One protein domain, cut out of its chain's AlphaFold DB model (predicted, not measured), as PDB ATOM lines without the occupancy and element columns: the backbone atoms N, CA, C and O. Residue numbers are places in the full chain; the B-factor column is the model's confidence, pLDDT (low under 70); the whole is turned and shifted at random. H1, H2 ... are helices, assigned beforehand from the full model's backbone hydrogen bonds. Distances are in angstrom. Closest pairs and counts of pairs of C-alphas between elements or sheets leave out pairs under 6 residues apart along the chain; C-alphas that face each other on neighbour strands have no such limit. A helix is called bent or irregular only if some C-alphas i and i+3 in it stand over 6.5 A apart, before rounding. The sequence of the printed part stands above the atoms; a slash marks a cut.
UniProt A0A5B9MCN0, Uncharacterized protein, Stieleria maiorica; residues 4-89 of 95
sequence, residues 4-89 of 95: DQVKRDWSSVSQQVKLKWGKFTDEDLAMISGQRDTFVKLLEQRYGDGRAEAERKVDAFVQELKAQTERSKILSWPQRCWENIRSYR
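This is residues 4 to 89 of the 95 residues of an uncharacterized protein of Stieleria maiorica (UniProt A0A5B9MCN0). One long helix, H5, has a compact head of four shorter helices, H1 to H4, beside its first part, while its far part sticks out and continues into H6 as a long free arm, residues 67 to 89. In the head, H4 crosses the first part of H5, and H3 packs on H4 and H2, away from H5. The printed part has 86 residues with six named helices, H1 to H6 in chain order, and no named strand: all helix. It is only just loose, close to extended, with a radius of gyration of the C-alphas of 17.8 A; the arm makes much of the length in the spans of 61 by 23 by 23 A.

H5, residues 51 to 74, is 34.6 A long, from C-alpha 51 at (157.967, 186.880, 175.516). H6, residues 77 to 89, is 19.4 A long and ends at C-alpha 89 at (141.695, 203.560, 122.358); it is neither bent nor irregular, but only just: C-alphas 77 and 80 are 6.1 A apart. H4, residues 36 to 47, is 16.1 A long, H2, residues 10 to 20, 14.7 A, and H3, residues 26 to 32, 9.9 A. H1, residues 4 to 8, begins at C-alpha 4 at (145.172, 179.127, 160.345) and is 6.4 A long.

H5, with residues 51 to 58 alone, touches H4, closest at the C-alphas of Val 40 and Ala 54, 5.5 A, at a steep tilt of 61 degrees, opposite ways. H4, with residues 38 to 42 alone, touches H3, closest at the C-alphas of Ile 32 and Thr 38, 5.4 A, at 48 degrees, steep. H3 touches H2, closest at the C-alphas of Ser 14 and Leu 29, 6.0 A, at 59 degrees, steep. H2 and H5 are near each other. H1 is close to but not clearly touching H5, the closest C-alphas being those of Val 6 and Val 62, 7.8 A. H5 and H6 meet only through their link. Every O i to N i+4 pair is within hydrogen-bond range in H1, H3, H4 and H5, against 6 of 7 in H2 and 4 of 9 in H6, where 2 of 10 O i to N i+3 pairs are.

The C-alphas farthest apart, those of Gln 45 and Arg 89, are 60.9 A apart. The printed part has no cut, and its links are tight. The model's pLDDT is under 70 in residues 71 to 89.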
ATOM      1  N   ASP A   4     145.547 180.339 161.094       83.12
ATOM      2  CA  ASP A   4     145.172 179.127 160.345       83.12
ATOM      3  C   ASP A   4     145.548 179.140 158.854       83.12
ATOM      4  O   ASP A   4     145.683 178.083 158.237       83.12
ATOM      5  N   GLN A   5     145.666 180.317 158.234       82.38
ATOM      6  CA  GLN A   5     146.156 180.431 156.854       82.38
ATOM      7  C   GLN A   5     147.675 180.266 156.809       82.38
ATOM      8  O   GLN A   5     148.177 179.489 156.010       82.38
ATOM      9  N   VAL A   6     148.386 180.894 157.750       84.38
ATOM     10  CA  VAL A   6     149.842 180.748 157.911       84.38
ATOM     11  C   VAL A   6     150.220 179.288 158.159       84.38
ATOM     12  O   VAL A   6     151.202 178.810 157.606       84.38
ATOM     13  N   LYS A   7     149.415 178.559 158.940       85.62
ATOM     14  CA  LYS A   7     149.613 177.125 159.177       85.62
ATOM     15  C   LYS A   7     149.442 176.284 157.906       85.62
ATOM     16  O   LYS A   7     150.189 175.335 157.708       85.62
ATOM     17  N   ARG A   8     148.473 176.622 157.048       85.88
ATOM     18  CA  ARG A   8     148.264 175.926 155.766       85.88
ATOM     19  C   ARG A   8     149.397 176.193 154.781       85.88
ATOM     20  O   ARG A   8     149.907 175.256 154.181       85.88
ATOM     21  N   ASP A   9     149.836 177.442 154.696       86.00
ATOM     22  CA  ASP A   9     150.902 177.869 153.789       86.00
ATOM     23  C   ASP A   9     152.300 177.781 154.438       86.00
ATOM     24  O   ASP A   9     153.264 178.368 153.939       86.00
ATOM     25  N   TRP A  10     152.436 177.032 155.546       86.75
ATOM     26  CA  TRP A  10     153.635 177.031 156.396       86.75
ATOM     27  C   TRP A  10     154.916 176.690 155.630       86.75
ATOM     28  O   TRP A  10     155.961 177.248 155.930       86.75
ATOM     29  N   SER A  11     154.837 175.837 154.606       87.00
ATOM     30  CA  SER A  11     155.985 175.477 153.760       87.00
ATOM     31  C   SER A  11     156.597 176.680 153.022       87.00
ATOM     32  O   SER A  11     157.815 176.821 152.950       87.00
ATOM     33  N   SER A  12     155.766 177.594 152.508       86.69
ATOM     34  CA  SER A  12     156.254 178.823 151.869       86.69
ATOM     35  C   SER A  12     156.704 179.845 152.913       86.69
ATOM     36  O   SER A  12     157.711 180.534 152.744       86.69
ATOM     37  N   VAL A  13     155.967 179.914 154.021       88.19
ATOM     38  CA  VAL A  13     156.252 180.824 155.127       88.19
ATOM     39  C   VAL A  13     157.591 180.495 155.785       88.19
ATOM     40  O   VAL A  13     158.378 181.408 156.009       88.19
ATOM     41  N   SER A  14     157.892 179.223 156.051       87.81
ATOM     42  CA  SER A  14     159.125 178.784 156.711       87.81
ATOM     43  C   SER A  14     160.375 179.203 155.937       87.81
ATOM     44  O   SER A  14     161.340 179.660 156.543       87.81
ATOM     45  N   GLN A  15     160.338 179.174 154.602       88.50
ATOM     46  CA  GLN A  15     161.428 179.691 153.767       88.50
ATOM     47  C   GLN A  15     161.654 181.194 153.988       88.50
ATOM     48  O   GLN A  15     162.790 181.640 154.132       88.50
ATOM     49  N   GLN A  16     160.584 181.987 154.090       87.75
ATOM     50  CA  GLN A  16     160.698 183.417 154.398       87.75
ATOM     51  C   GLN A  16     161.185 183.663 155.831       87.75
ATOM     52  O   GLN A  16     162.000 184.558 156.055       87.75
ATOM     53  N   VAL A  17     160.723 182.856 156.794       88.06
ATOM     54  CA  VAL A  17     161.194 182.889 158.188       88.06
ATOM     55  C   VAL A  17     162.701 182.629 158.230       88.06
ATOM     56  O   VAL A  17     163.421 183.391 158.864       88.06
ATOM     57  N   LYS A  18     163.191 181.618 157.503       87.69
ATOM     58  CA  LYS A  18     164.619 181.287 157.396       87.69
ATOM     59  C   LYS A  18     165.445 182.441 156.827       87.69
ATOM     60  O   LYS A  18     166.497 182.767 157.366       87.69
ATOM     61  N   LEU A  19     164.957 183.084 155.764       87.62
ATOM     62  CA  LEU A  19     165.623 184.241 155.157       87.62
ATOM     63  C   LEU A  19     165.664 185.446 156.106       87.62
ATOM     64  O   LEU A  19     166.670 186.148 156.172       87.62
ATOM     65  N   LYS A  20     164.579 185.686 156.850       86.31
ATOM     66  CA  LYS A  20     164.459 186.819 157.778       86.31
ATOM     67  C   LYS A  20     165.253 186.612 159.066       86.31
ATOM     68  O   LYS A  20     165.852 187.546 159.594       86.31
ATOM     69  N   TRP A  21     165.256 185.388 159.574       86.62
ATOM     70  CA  TRP A  21     165.891 184.997 160.822       86.62
ATOM     71  C   TRP A  21     166.834 183.826 160.552       86.62
ATOM     72  O   TRP A  21     166.535 182.680 160.877       86.62
ATOM     73  N   GLY A  22     168.014 184.124 160.004       84.06
ATOM     74  CA  GLY A  22     169.029 183.123 159.642       84.06
ATOM     75  C   GLY A  22     169.599 182.286 160.800       84.06
ATOM     76  O   GLY A  22     170.498 181.484 160.576       84.06
ATOM     77  N   LYS A  23     169.106 182.469 162.036       81.44
ATOM     78  CA  LYS A  23     169.407 181.599 163.185       81.44
ATOM     79  C   LYS A  23     168.464 180.397 163.299       81.44
ATOM     80  O   LYS A  23     168.788 179.477 164.042       81.44
ATOM     81  N   PHE A  24     167.314 180.408 162.620       85.38
ATOM     82  CA  PHE A  24     166.422 179.252 162.587       85.38
ATOM     83  C   PHE A  24     166.869 178.271 161.509       85.38
ATOM     84  O   PHE A  24     167.034 178.641 160.343       85.38
ATOM     85  N   THR A  25     167.048 177.016 161.903       85.81
ATOM     86  CA  THR A  25     167.311 175.909 160.979       85.81
ATOM     87  C   THR A  25     166.005 175.333 160.438       85.81
ATOM     88  O   THR A  25     164.929 175.549 160.996       85.81
ATOM     89  N   ASP A  26     166.087 174.564 159.349       84.62
ATOM     90  CA  ASP A  26     164.913 173.891 158.776       84.62
ATOM     91  C   ASP A  26     164.242 172.940 159.786       84.62
ATOM     92  O   ASP A  26     163.023 172.792 159.780       84.62
ATOM     93  N   GLU A  27     165.022 172.357 160.700       86.19
ATOM     94  CA  GLU A  27     164.540 171.497 161.785       86.19
ATOM     95  C   GLU A  27     163.704 172.272 162.814       86.19
ATOM     96  O   GLU A  27     162.609 171.831 163.171       86.19
ATOM     97  N   ASP A  28     164.158 173.460 163.234       86.94
ATOM     98  CA  ASP A  28     163.395 174.329 164.140       86.94
ATOM     99  C   ASP A  28     162.059 174.738 163.495       86.94
ATOM    100  O   ASP A  28     161.002 174.722 164.129       86.94
ATOM    101  N   LEU A  29     162.093 175.066 162.201       87.38
ATOM    102  CA  LEU A  29     160.917 175.457 161.422       87.38
ATOM    103  C   LEU A  29     159.943 174.294 161.206       87.38
ATOM    104  O   LEU A  29     158.724 174.499 161.213       87.38
ATOM    105  N   ALA A  30     160.459 173.077 161.046       86.75
ATOM    106  CA  ALA A  30     159.654 171.865 160.996       86.75
ATOM    107  C   ALA A  30     158.982 171.590 162.350       86.75
ATOM    108  O   ALA A  30     157.788 171.289 162.381       86.75
ATOM    109  N   MET A  31     159.706 171.780 163.460       85.12
ATOM    110  CA  MET A  31     159.178 171.607 164.817       85.12
ATOM    111  C   MET A  31     158.055 172.602 165.140       85.12
ATOM    112  O   MET A  31     157.082 172.243 165.799       85.12
ATOM    113  N   ILE A  32     158.145 173.838 164.640       86.19
ATOM    114  CA  ILE A  32     157.080 174.838 164.803       86.19
ATOM    115  C   ILE A  32     155.783 174.378 164.133       86.19
ATOM    116  O   ILE A  32     154.710 174.615 164.683       86.19
ATOM    117  N   SER A  33     155.854 173.744 162.954       84.06
ATOM    118  CA  SER A  33     154.693 173.230 162.203       84.06
ATOM    119  C   SER A  33     153.531 174.241 162.077       84.06
ATOM    120  O   SER A  33     152.343 173.908 162.149       84.06
ATOM    121  N   GLY A  34     153.870 175.529 161.962       80.25
ATOM    122  CA  GLY A  34     152.901 176.621 161.927       80.25
ATOM    123  C   GLY A  34     152.103 176.810 163.222       80.25
ATOM    124  O   GLY A  34     150.959 177.249 163.158       80.25
ATOM    125  N   GLN A  35     152.651 176.484 164.396       88.06
ATOM    126  CA  GLN A  35     152.079 176.816 165.705       88.06
ATOM    127  C   GLN A  35     152.689 178.104 166.269       88.06
ATOM    128  O   GLN A  35     153.905 178.222 166.410       88.06
ATOM    129  N   ARG A  36     151.834 179.067 166.636       87.38
ATOM    130  CA  ARG A  36     152.265 180.377 167.149       87.38
ATOM    131  C   ARG A  36     153.025 180.245 168.463       87.38
ATOM    132  O   ARG A  36     154.103 180.810 168.596       87.38
ATOM    133  N   ASP A  37     152.486 179.475 169.404       87.88
ATOM    134  CA  ASP A  37     153.080 179.310 170.735       87.88
ATOM    135  C   ASP A  37     154.467 178.665 170.672       87.88
ATOM    136  O   ASP A  37     155.397 179.114 171.337       87.88
ATOM    137  N   THR A  38     154.626 177.639 169.832       88.31
ATOM    138  CA  THR A  38     155.913 176.968 169.615       88.31
ATOM    139  C   THR A  38     156.923 177.919 168.979       88.31
ATOM    140  O   THR A  38     158.086 177.926 169.374       88.31
ATOM    141  N   PHE A  39     156.479 178.782 168.058       88.38
ATOM    142  CA  PHE A  39     157.350 179.777 167.442       88.38
ATOM    143  C   PHE A  39     157.836 180.838 168.437       88.38
ATOM    144  O   PHE A  39     159.022 181.159 168.453       88.38
ATOM    145  N   VAL A  40     156.948 181.340 169.301       89.69
ATOM    146  CA  VAL A  40     157.302 182.305 170.355       89.69
ATOM    147  C   VAL A  40     158.304 181.691 171.335       89.69
ATOM    148  O   VAL A  40     159.332 182.303 171.599       89.69
ATOM    149  N   LYS A  41     158.078 180.452 171.790       89.62
ATOM    150  CA  LYS A  41     159.013 179.740 172.682       89.62
ATOM    151  C   LYS A  41     160.395 179.542 172.056       89.62
ATOM    152  O   LYS A  41     161.408 179.709 172.724       89.62
ATOM    153  N   LEU A  42     160.450 179.195 170.772       88.31
ATOM    154  CA  LEU A  42     161.714 179.049 170.048       88.31
ATOM    155  C   LEU A  42     162.432 180.391 169.865       88.31
ATOM    156  O   LEU A  42     163.653 180.448 169.987       88.31
ATOM    157  N   LEU A  43     161.694 181.474 169.609       88.25
ATOM    158  CA  LEU A  43     162.246 182.830 169.577       88.25
ATOM    159  C   LEU A  43     162.837 183.230 170.933       88.25
ATOM    160  O   LEU A  43     163.974 183.698 170.968       88.25
ATOM    161  N   GLU A  44     162.121 182.975 172.031       88.69
ATOM    162  CA  GLU A  44     162.622 183.178 173.396       88.69
ATOM    163  C   GLU A  44     163.917 182.383 173.633       88.69
ATOM    164  O   GLU A  44     164.915 182.943 174.079       88.69
ATOM    165  N   GLN A  45     163.953 181.095 173.271       87.38
ATOM    166  CA  GLN A  45     165.125 180.235 173.474       87.38
ATOM    167  C   GLN A  45     166.332 180.614 172.603       87.38
ATOM    168  O   GLN A  45     167.471 180.533 173.060       87.38
ATOM    169  N   ARG A  46     166.115 180.998 171.337       85.88
ATOM    170  CA  ARG A  46     167.195 181.279 170.373       85.88
ATOM    171  C   ARG A  46     167.753 182.692 170.492       85.88
ATOM    172  O   ARG A  46     168.949 182.895 170.284       85.88
ATOM    173  N   TYR A  47     166.891 183.669 170.750       83.50
ATOM    174  CA  TYR A  47     167.279 185.076 170.798       83.50
ATOM    175  C   TYR A  47     167.373 185.623 172.224       83.50
ATOM    176  O   TYR A  47     167.974 186.676 172.405       83.50
ATOM    177  N   GLY A  48     166.852 184.912 173.229       83.19
ATOM    178  CA  GLY A  48     166.847 185.377 174.620       83.19
ATOM    179  C   GLY A  48     165.930 186.580 174.848       83.19
ATOM    180  O   GLY A  48     166.004 187.225 175.891       83.19
ATOM    181  N   ASP A  49     165.091 186.908 173.866       80.00
ATOM    182  CA  ASP A  49     164.153 188.014 173.956       80.00
ATOM    183  C   ASP A  49     163.021 187.660 174.922       80.00
ATOM    184  O   ASP A  49     162.552 186.522 174.973       80.00
ATOM    185  N   GLY A  50     162.536 188.654 175.668       87.25
ATOM    186  CA  GLY A  50     161.340 188.476 176.484       87.25
ATOM    187  C   GLY A  50     160.130 188.111 175.620       87.25
ATOM    188  O   GLY A  50     160.007 188.566 174.480       87.25
ATOM    189  N   ARG A  51     159.191 187.347 176.189       85.94
ATOM    190  CA  ARG A  51     157.967 186.880 175.516       85.94
ATOM    191  C   ARG A  51     157.245 187.950 174.703       85.94
ATOM    192  O   ARG A  51     156.853 187.713 173.566       85.94
ATOM    193  N   ALA A  52     157.113 189.149 175.268       88.19
ATOM    194  CA  ALA A  52     156.450 190.271 174.610       88.19
ATOM    195  C   ALA A  52     157.156 190.701 173.311       88.19
ATOM    196  O   ALA A  52     156.504 191.061 172.334       88.19
ATOM    197  N   GLU A  53     158.485 190.655 173.283       88.44
ATOM    198  CA  GLU A  53     159.278 191.026 172.113       88.44
ATOM    199  C   GLU A  53     159.248 189.916 171.053       88.44
ATOM    200  O   GLU A  53     159.096 190.192 169.861       88.44
ATOM    201  N   ALA A  54     159.286 188.651 171.483       89.19
ATOM    202  CA  ALA A  54     159.068 187.509 170.602       89.19
ATOM    203  C   ALA A  54     157.677 187.570 169.943       89.19
ATOM    204  O   ALA A  54     157.569 187.478 168.720       89.19
ATOM    205  N   GLU A  55     156.618 187.816 170.719       89.44
ATOM    206  CA  GLU A  55     155.252 187.975 170.208       89.44
ATOM    207  C   GLU A  55     155.146 189.126 169.196       89.44
ATOM    208  O   GLU A  55     154.579 188.937 168.117       89.44
ATOM    209  N   ARG A  56     155.773 190.278 169.473       90.69
ATOM    210  CA  ARG A  56     155.838 191.407 168.528       90.69
ATOM    211  C   ARG A  56     156.511 191.032 167.214       90.69
ATOM    212  O   ARG A  56     156.017 191.407 166.151       90.69
ATOM    213  N   LYS A  57     157.617 190.283 167.259       89.00
ATOM    214  CA  LYS A  57     158.336 189.817 166.060       89.00
ATOM    215  C   LYS A  57     157.478 188.878 165.215       89.00
ATOM    216  O   LYS A  57     157.441 189.025 163.990       89.00
ATOM    217  N   VAL A  58     156.757 187.956 165.857       88.44
ATOM    218  CA  VAL A  58     155.808 187.064 165.176       88.44
ATOM    219  C   VAL A  58     154.668 187.861 164.546       88.44
ATOM    220  O   VAL A  58     154.362 187.665 163.370       88.44
ATOM    221  N   ASP A  59     154.066 188.793 165.284       89.38
ATOM    222  CA  ASP A  59     152.962 189.607 164.774       89.38
ATOM    223  C   ASP A  59     153.388 190.498 163.606       89.38
ATOM    224  O   ASP A  59     152.691 190.552 162.590       89.38
ATOM    225  N   ALA A  60     154.556 191.136 163.696       89.69
ATOM    226  CA  ALA A  60     155.114 191.931 162.606       89.69
ATOM    227  C   ALA A  60     155.297 191.092 161.332       89.69
ATOM    228  O   ALA A  60     154.957 191.534 160.234       89.69
ATOM    229  N   PHE A  61     155.776 189.857 161.471       88.12
ATOM    230  CA  PHE A  61     155.929 188.939 160.347       88.12
ATOM    231  C   PHE A  61     154.587 188.508 159.738       88.12
ATOM    232  O   PHE A  61     154.432 188.524 158.518       88.12
ATOM    233  N   VAL A  62     153.574 188.210 160.557       86.25
ATOM    234  CA  VAL A  62     152.222 187.889 160.059       86.25
ATOM    235  C   VAL A  62     151.602 189.069 159.305       86.25
ATOM    236  O   VAL A  62     150.919 188.872 158.294       86.25
ATOM    237  N   GLN A  63     151.828 190.303 159.766       87.94
ATOM    238  CA  GLN A  63     151.365 191.498 159.057       87.94
ATOM    239  C   GLN A  63     152.081 191.683 157.718       87.94
ATOM    240  O   GLN A  63     151.439 192.029 156.726       87.94
ATOM    241  N   GLU A  64     153.379 191.405 157.660       86.75
ATOM    242  CA  GLU A  64     154.158 191.465 156.425       86.75
ATOM    243  C   GLU A  64     153.664 190.442 155.390       86.75
ATOM    244  O   GLU A  64     153.408 190.809 154.243       86.75
ATOM    245  N   LEU A  65     153.398 189.198 155.803       83.56
ATOM    246  CA  LEU A  65     152.798 188.173 154.935       83.56
ATOM    247  C   LEU A  65     151.420 188.589 154.401       83.56
ATOM    248  O   LEU A  65     151.110 188.391 153.221       83.56
ATOM    249  N   LYS A  66     150.590 189.205 155.255       80.19
ATOM    250  CA  LYS A  66     149.296 189.767 154.842       80.19
ATOM    251  C   LYS A  66     149.500 190.849 153.782       80.19
ATOM    252  O   LYS A  66     148.816 190.826 152.764       80.19
ATOM    253  N   ALA A  67     150.434 191.774 154.000       78.62
ATOM    254  CA  ALA A  67     150.721 192.849 153.057       78.62
ATOM    255  C   ALA A  67     151.233 192.313 151.712       78.62
ATOM    256  O   ALA A  67     150.815 192.811 150.670       78.62
ATOM    257  N   GLN A  68     152.077 191.279 151.716       75.88
ATOM    258  CA  GLN A  68     152.545 190.622 150.494       75.88
ATOM    259  C   GLN A  68     151.397 189.943 149.737       75.88
ATOM    260  O   GLN A  68     151.241 190.171 148.541       75.88
ATOM    261  N   THR A  69     150.535 189.196 150.434       74.75
ATOM    262  CA  THR A  69     149.376 188.528 149.815       74.75
ATOM    263  C   THR A  69     148.396 189.536 149.214       74.75
ATOM    264  O   THR A  69     147.925 189.360 148.092       74.75
ATOM    265  N   GLU A  70     148.089 190.616 149.935       71.62
ATOM    266  CA  GLU A  70     147.197 191.669 149.439       71.62
ATOM    267  C   GLU A  70     147.826 192.438 148.269       71.62
ATOM    268  O   GLU A  70     147.145 192.702 147.280       71.62
ATOM    269  N   ARG A  71     149.137 192.712 148.305       66.38
ATOM    270  CA  ARG A  71     149.864 193.280 147.158       66.38
ATOM    271  C   ARG A  71     149.797 192.366 145.939       66.38
ATOM    272  O   ARG A  71     149.492 192.861 144.861       66.38
ATOM    273  N   SER A  72     149.999 191.057 146.092       65.62
ATOM    274  CA  SER A  72     149.862 190.089 144.994       65.62
ATOM    275  C   SER A  72     148.443 190.048 144.416       65.62
ATOM    276  O   SER A  72     148.286 189.907 143.207       65.62
ATOM    277  N   LYS A  73     147.403 190.221 145.243       65.56
ATOM    278  CA  LYS A  73     146.011 190.334 144.766       65.56
ATOM    279  C   LYS A  73     145.754 191.634 144.002       65.56
ATOM    280  O   LYS A  73     145.062 191.610 142.992       65.56
ATOM    281  N   ILE A  74     146.308 192.756 144.460       60.69
ATOM    282  CA  ILE A  74     146.148 194.064 143.803       60.69
ATOM    283  C   ILE A  74     146.941 194.111 142.488       60.69
ATOM    284  O   ILE A  74     146.436 194.615 141.490       60.69
ATOM    285  N   LEU A  75     148.145 193.534 142.451       56.19
ATOM    286  CA  LEU A  75     148.976 193.412 141.246       56.19
ATOM    287  C   LEU A  75     148.454 192.385 140.225       56.19
ATOM    288  O   LEU A  75     148.978 192.346 139.117       56.19
ATOM    289  N   SER A  76     147.416 191.598 140.540       54.56
ATOM    290  CA  SER A  76     146.749 190.715 139.564       54.56
ATOM    291  C   SER A  76     145.598 191.395 138.806       54.56
ATOM    292  O   SER A  76     145.191 190.926 137.742       54.56
ATOM    293  N   TRP A  77     145.103 192.538 139.296       51.38
ATOM    294  CA  TRP A  77     144.041 193.321 138.649       51.38
ATOM    295  C   TRP A  77     144.450 194.112 137.384       51.38
ATOM    296  O   TRP A  77     143.592 194.280 136.512       51.38
ATOM    297  N   PRO A  78     145.709 194.555 137.169       56.22
ATOM    298  CA  PRO A  78     146.083 195.251 135.940       56.22
ATOM    299  C   PRO A  78     146.047 194.359 134.697       56.22
ATOM    300  O   PRO A  78     145.846 194.880 133.608       56.22
ATOM    301  N   GLN A  79     146.187 193.035 134.812       47.62
ATOM    302  CA  GLN A  79     146.309 192.183 133.622       47.62
ATOM    303  C   GLN A  79     144.976 192.016 132.871       47.62
ATOM    304  O   GLN A  79     144.959 192.076 131.648       47.62
ATOM    305  N   ARG A  80     143.843 191.936 133.586       50.47
ATOM    306  CA  ARG A  80     142.494 191.874 132.979       50.47
ATOM    307  C   ARG A  80     141.890 193.247 132.659       50.47
ATOM    308  O   ARG A  80     141.075 193.358 131.746       50.47
ATOM    309  N   CYS A  81     142.274 194.304 133.378       55.31
ATOM    310  CA  CYS A  81     141.776 195.657 133.106       55.31
ATOM    311  C   CYS A  81     142.524 196.362 131.959       55.31
ATOM    312  O   CYS A  81     141.931 197.210 131.293       55.31
ATOM    313  N   TRP A  82     143.781 196.008 131.666       50.91
ATOM    314  CA  TRP A  82     144.523 196.626 130.557       50.91
ATOM    315  C   TRP A  82     144.086 196.113 129.172       50.91
ATOM    316  O   TRP A  82     144.088 196.888 128.218       50.91
ATOM    317  N   GLU A  83     143.613 194.865 129.055       52.25
ATOM    318  CA  GLU A  83     143.011 194.342 127.813       52.25
ATOM    319  C   GLU A  83     141.673 195.018 127.478       52.25
ATOM    320  O   GLU A  83     141.414 195.328 126.315       52.25
ATOM    321  N   ASN A  84     140.865 195.349 128.491       53.19
ATOM    322  CA  ASN A  84     139.602 196.056 128.277       53.19
ATOM    323  C   ASN A  84     139.831 197.538 127.911       53.19
ATOM    324  O   ASN A  84     139.200 198.060 127.000       53.19
ATOM    325  N   ILE A  85     140.799 198.221 128.536       55.84
ATOM    326  CA  ILE A  85     141.100 199.640 128.251       55.84
ATOM    327  C   ILE A  85     141.806 199.832 126.892       55.84
ATOM    328  O   ILE A  85     141.614 200.859 126.238       55.84
ATOM    329  N   ARG A  86     142.581 198.848 126.409       52.62
ATOM    330  CA  ARG A  86     143.211 198.902 125.074       52.62
ATOM    331  C   ARG A  86     142.189 198.835 123.929       52.62
ATOM    332  O   ARG A  86     142.433 199.434 122.885       52.62
ATOM    333  N   SER A  87     141.037 198.189 124.139       53.47
ATOM    334  CA  SER A  87     139.919 198.153 123.180       53.47
ATOM    335  C   SER A  87     139.309 199.544 122.930       53.47
ATOM    336  O   SER A  87     138.995 199.892 121.792       53.47
ATOM    337  N   TYR A  88     139.241 200.400 123.955       53.66
ATOM    338  CA  TYR A  88     138.612 201.722 123.843       53.66
ATOM    339  C   TYR A  88     139.487 202.801 123.184       53.66
ATOM    340  O   TYR A  88     138.983 203.870 122.852       53.66
ATOM    341  N   ARG A  89     140.784 202.553 122.945       53.72
ATOM    342  CA  ARG A  89     141.695 203.560 122.358       53.72
ATOM    343  C   ARG A  89     141.700 203.583 120.814       53.72
ATOM    344  O   ARG A  89     142.397 204.409 120.233       53.72
TER     345      ARG A  89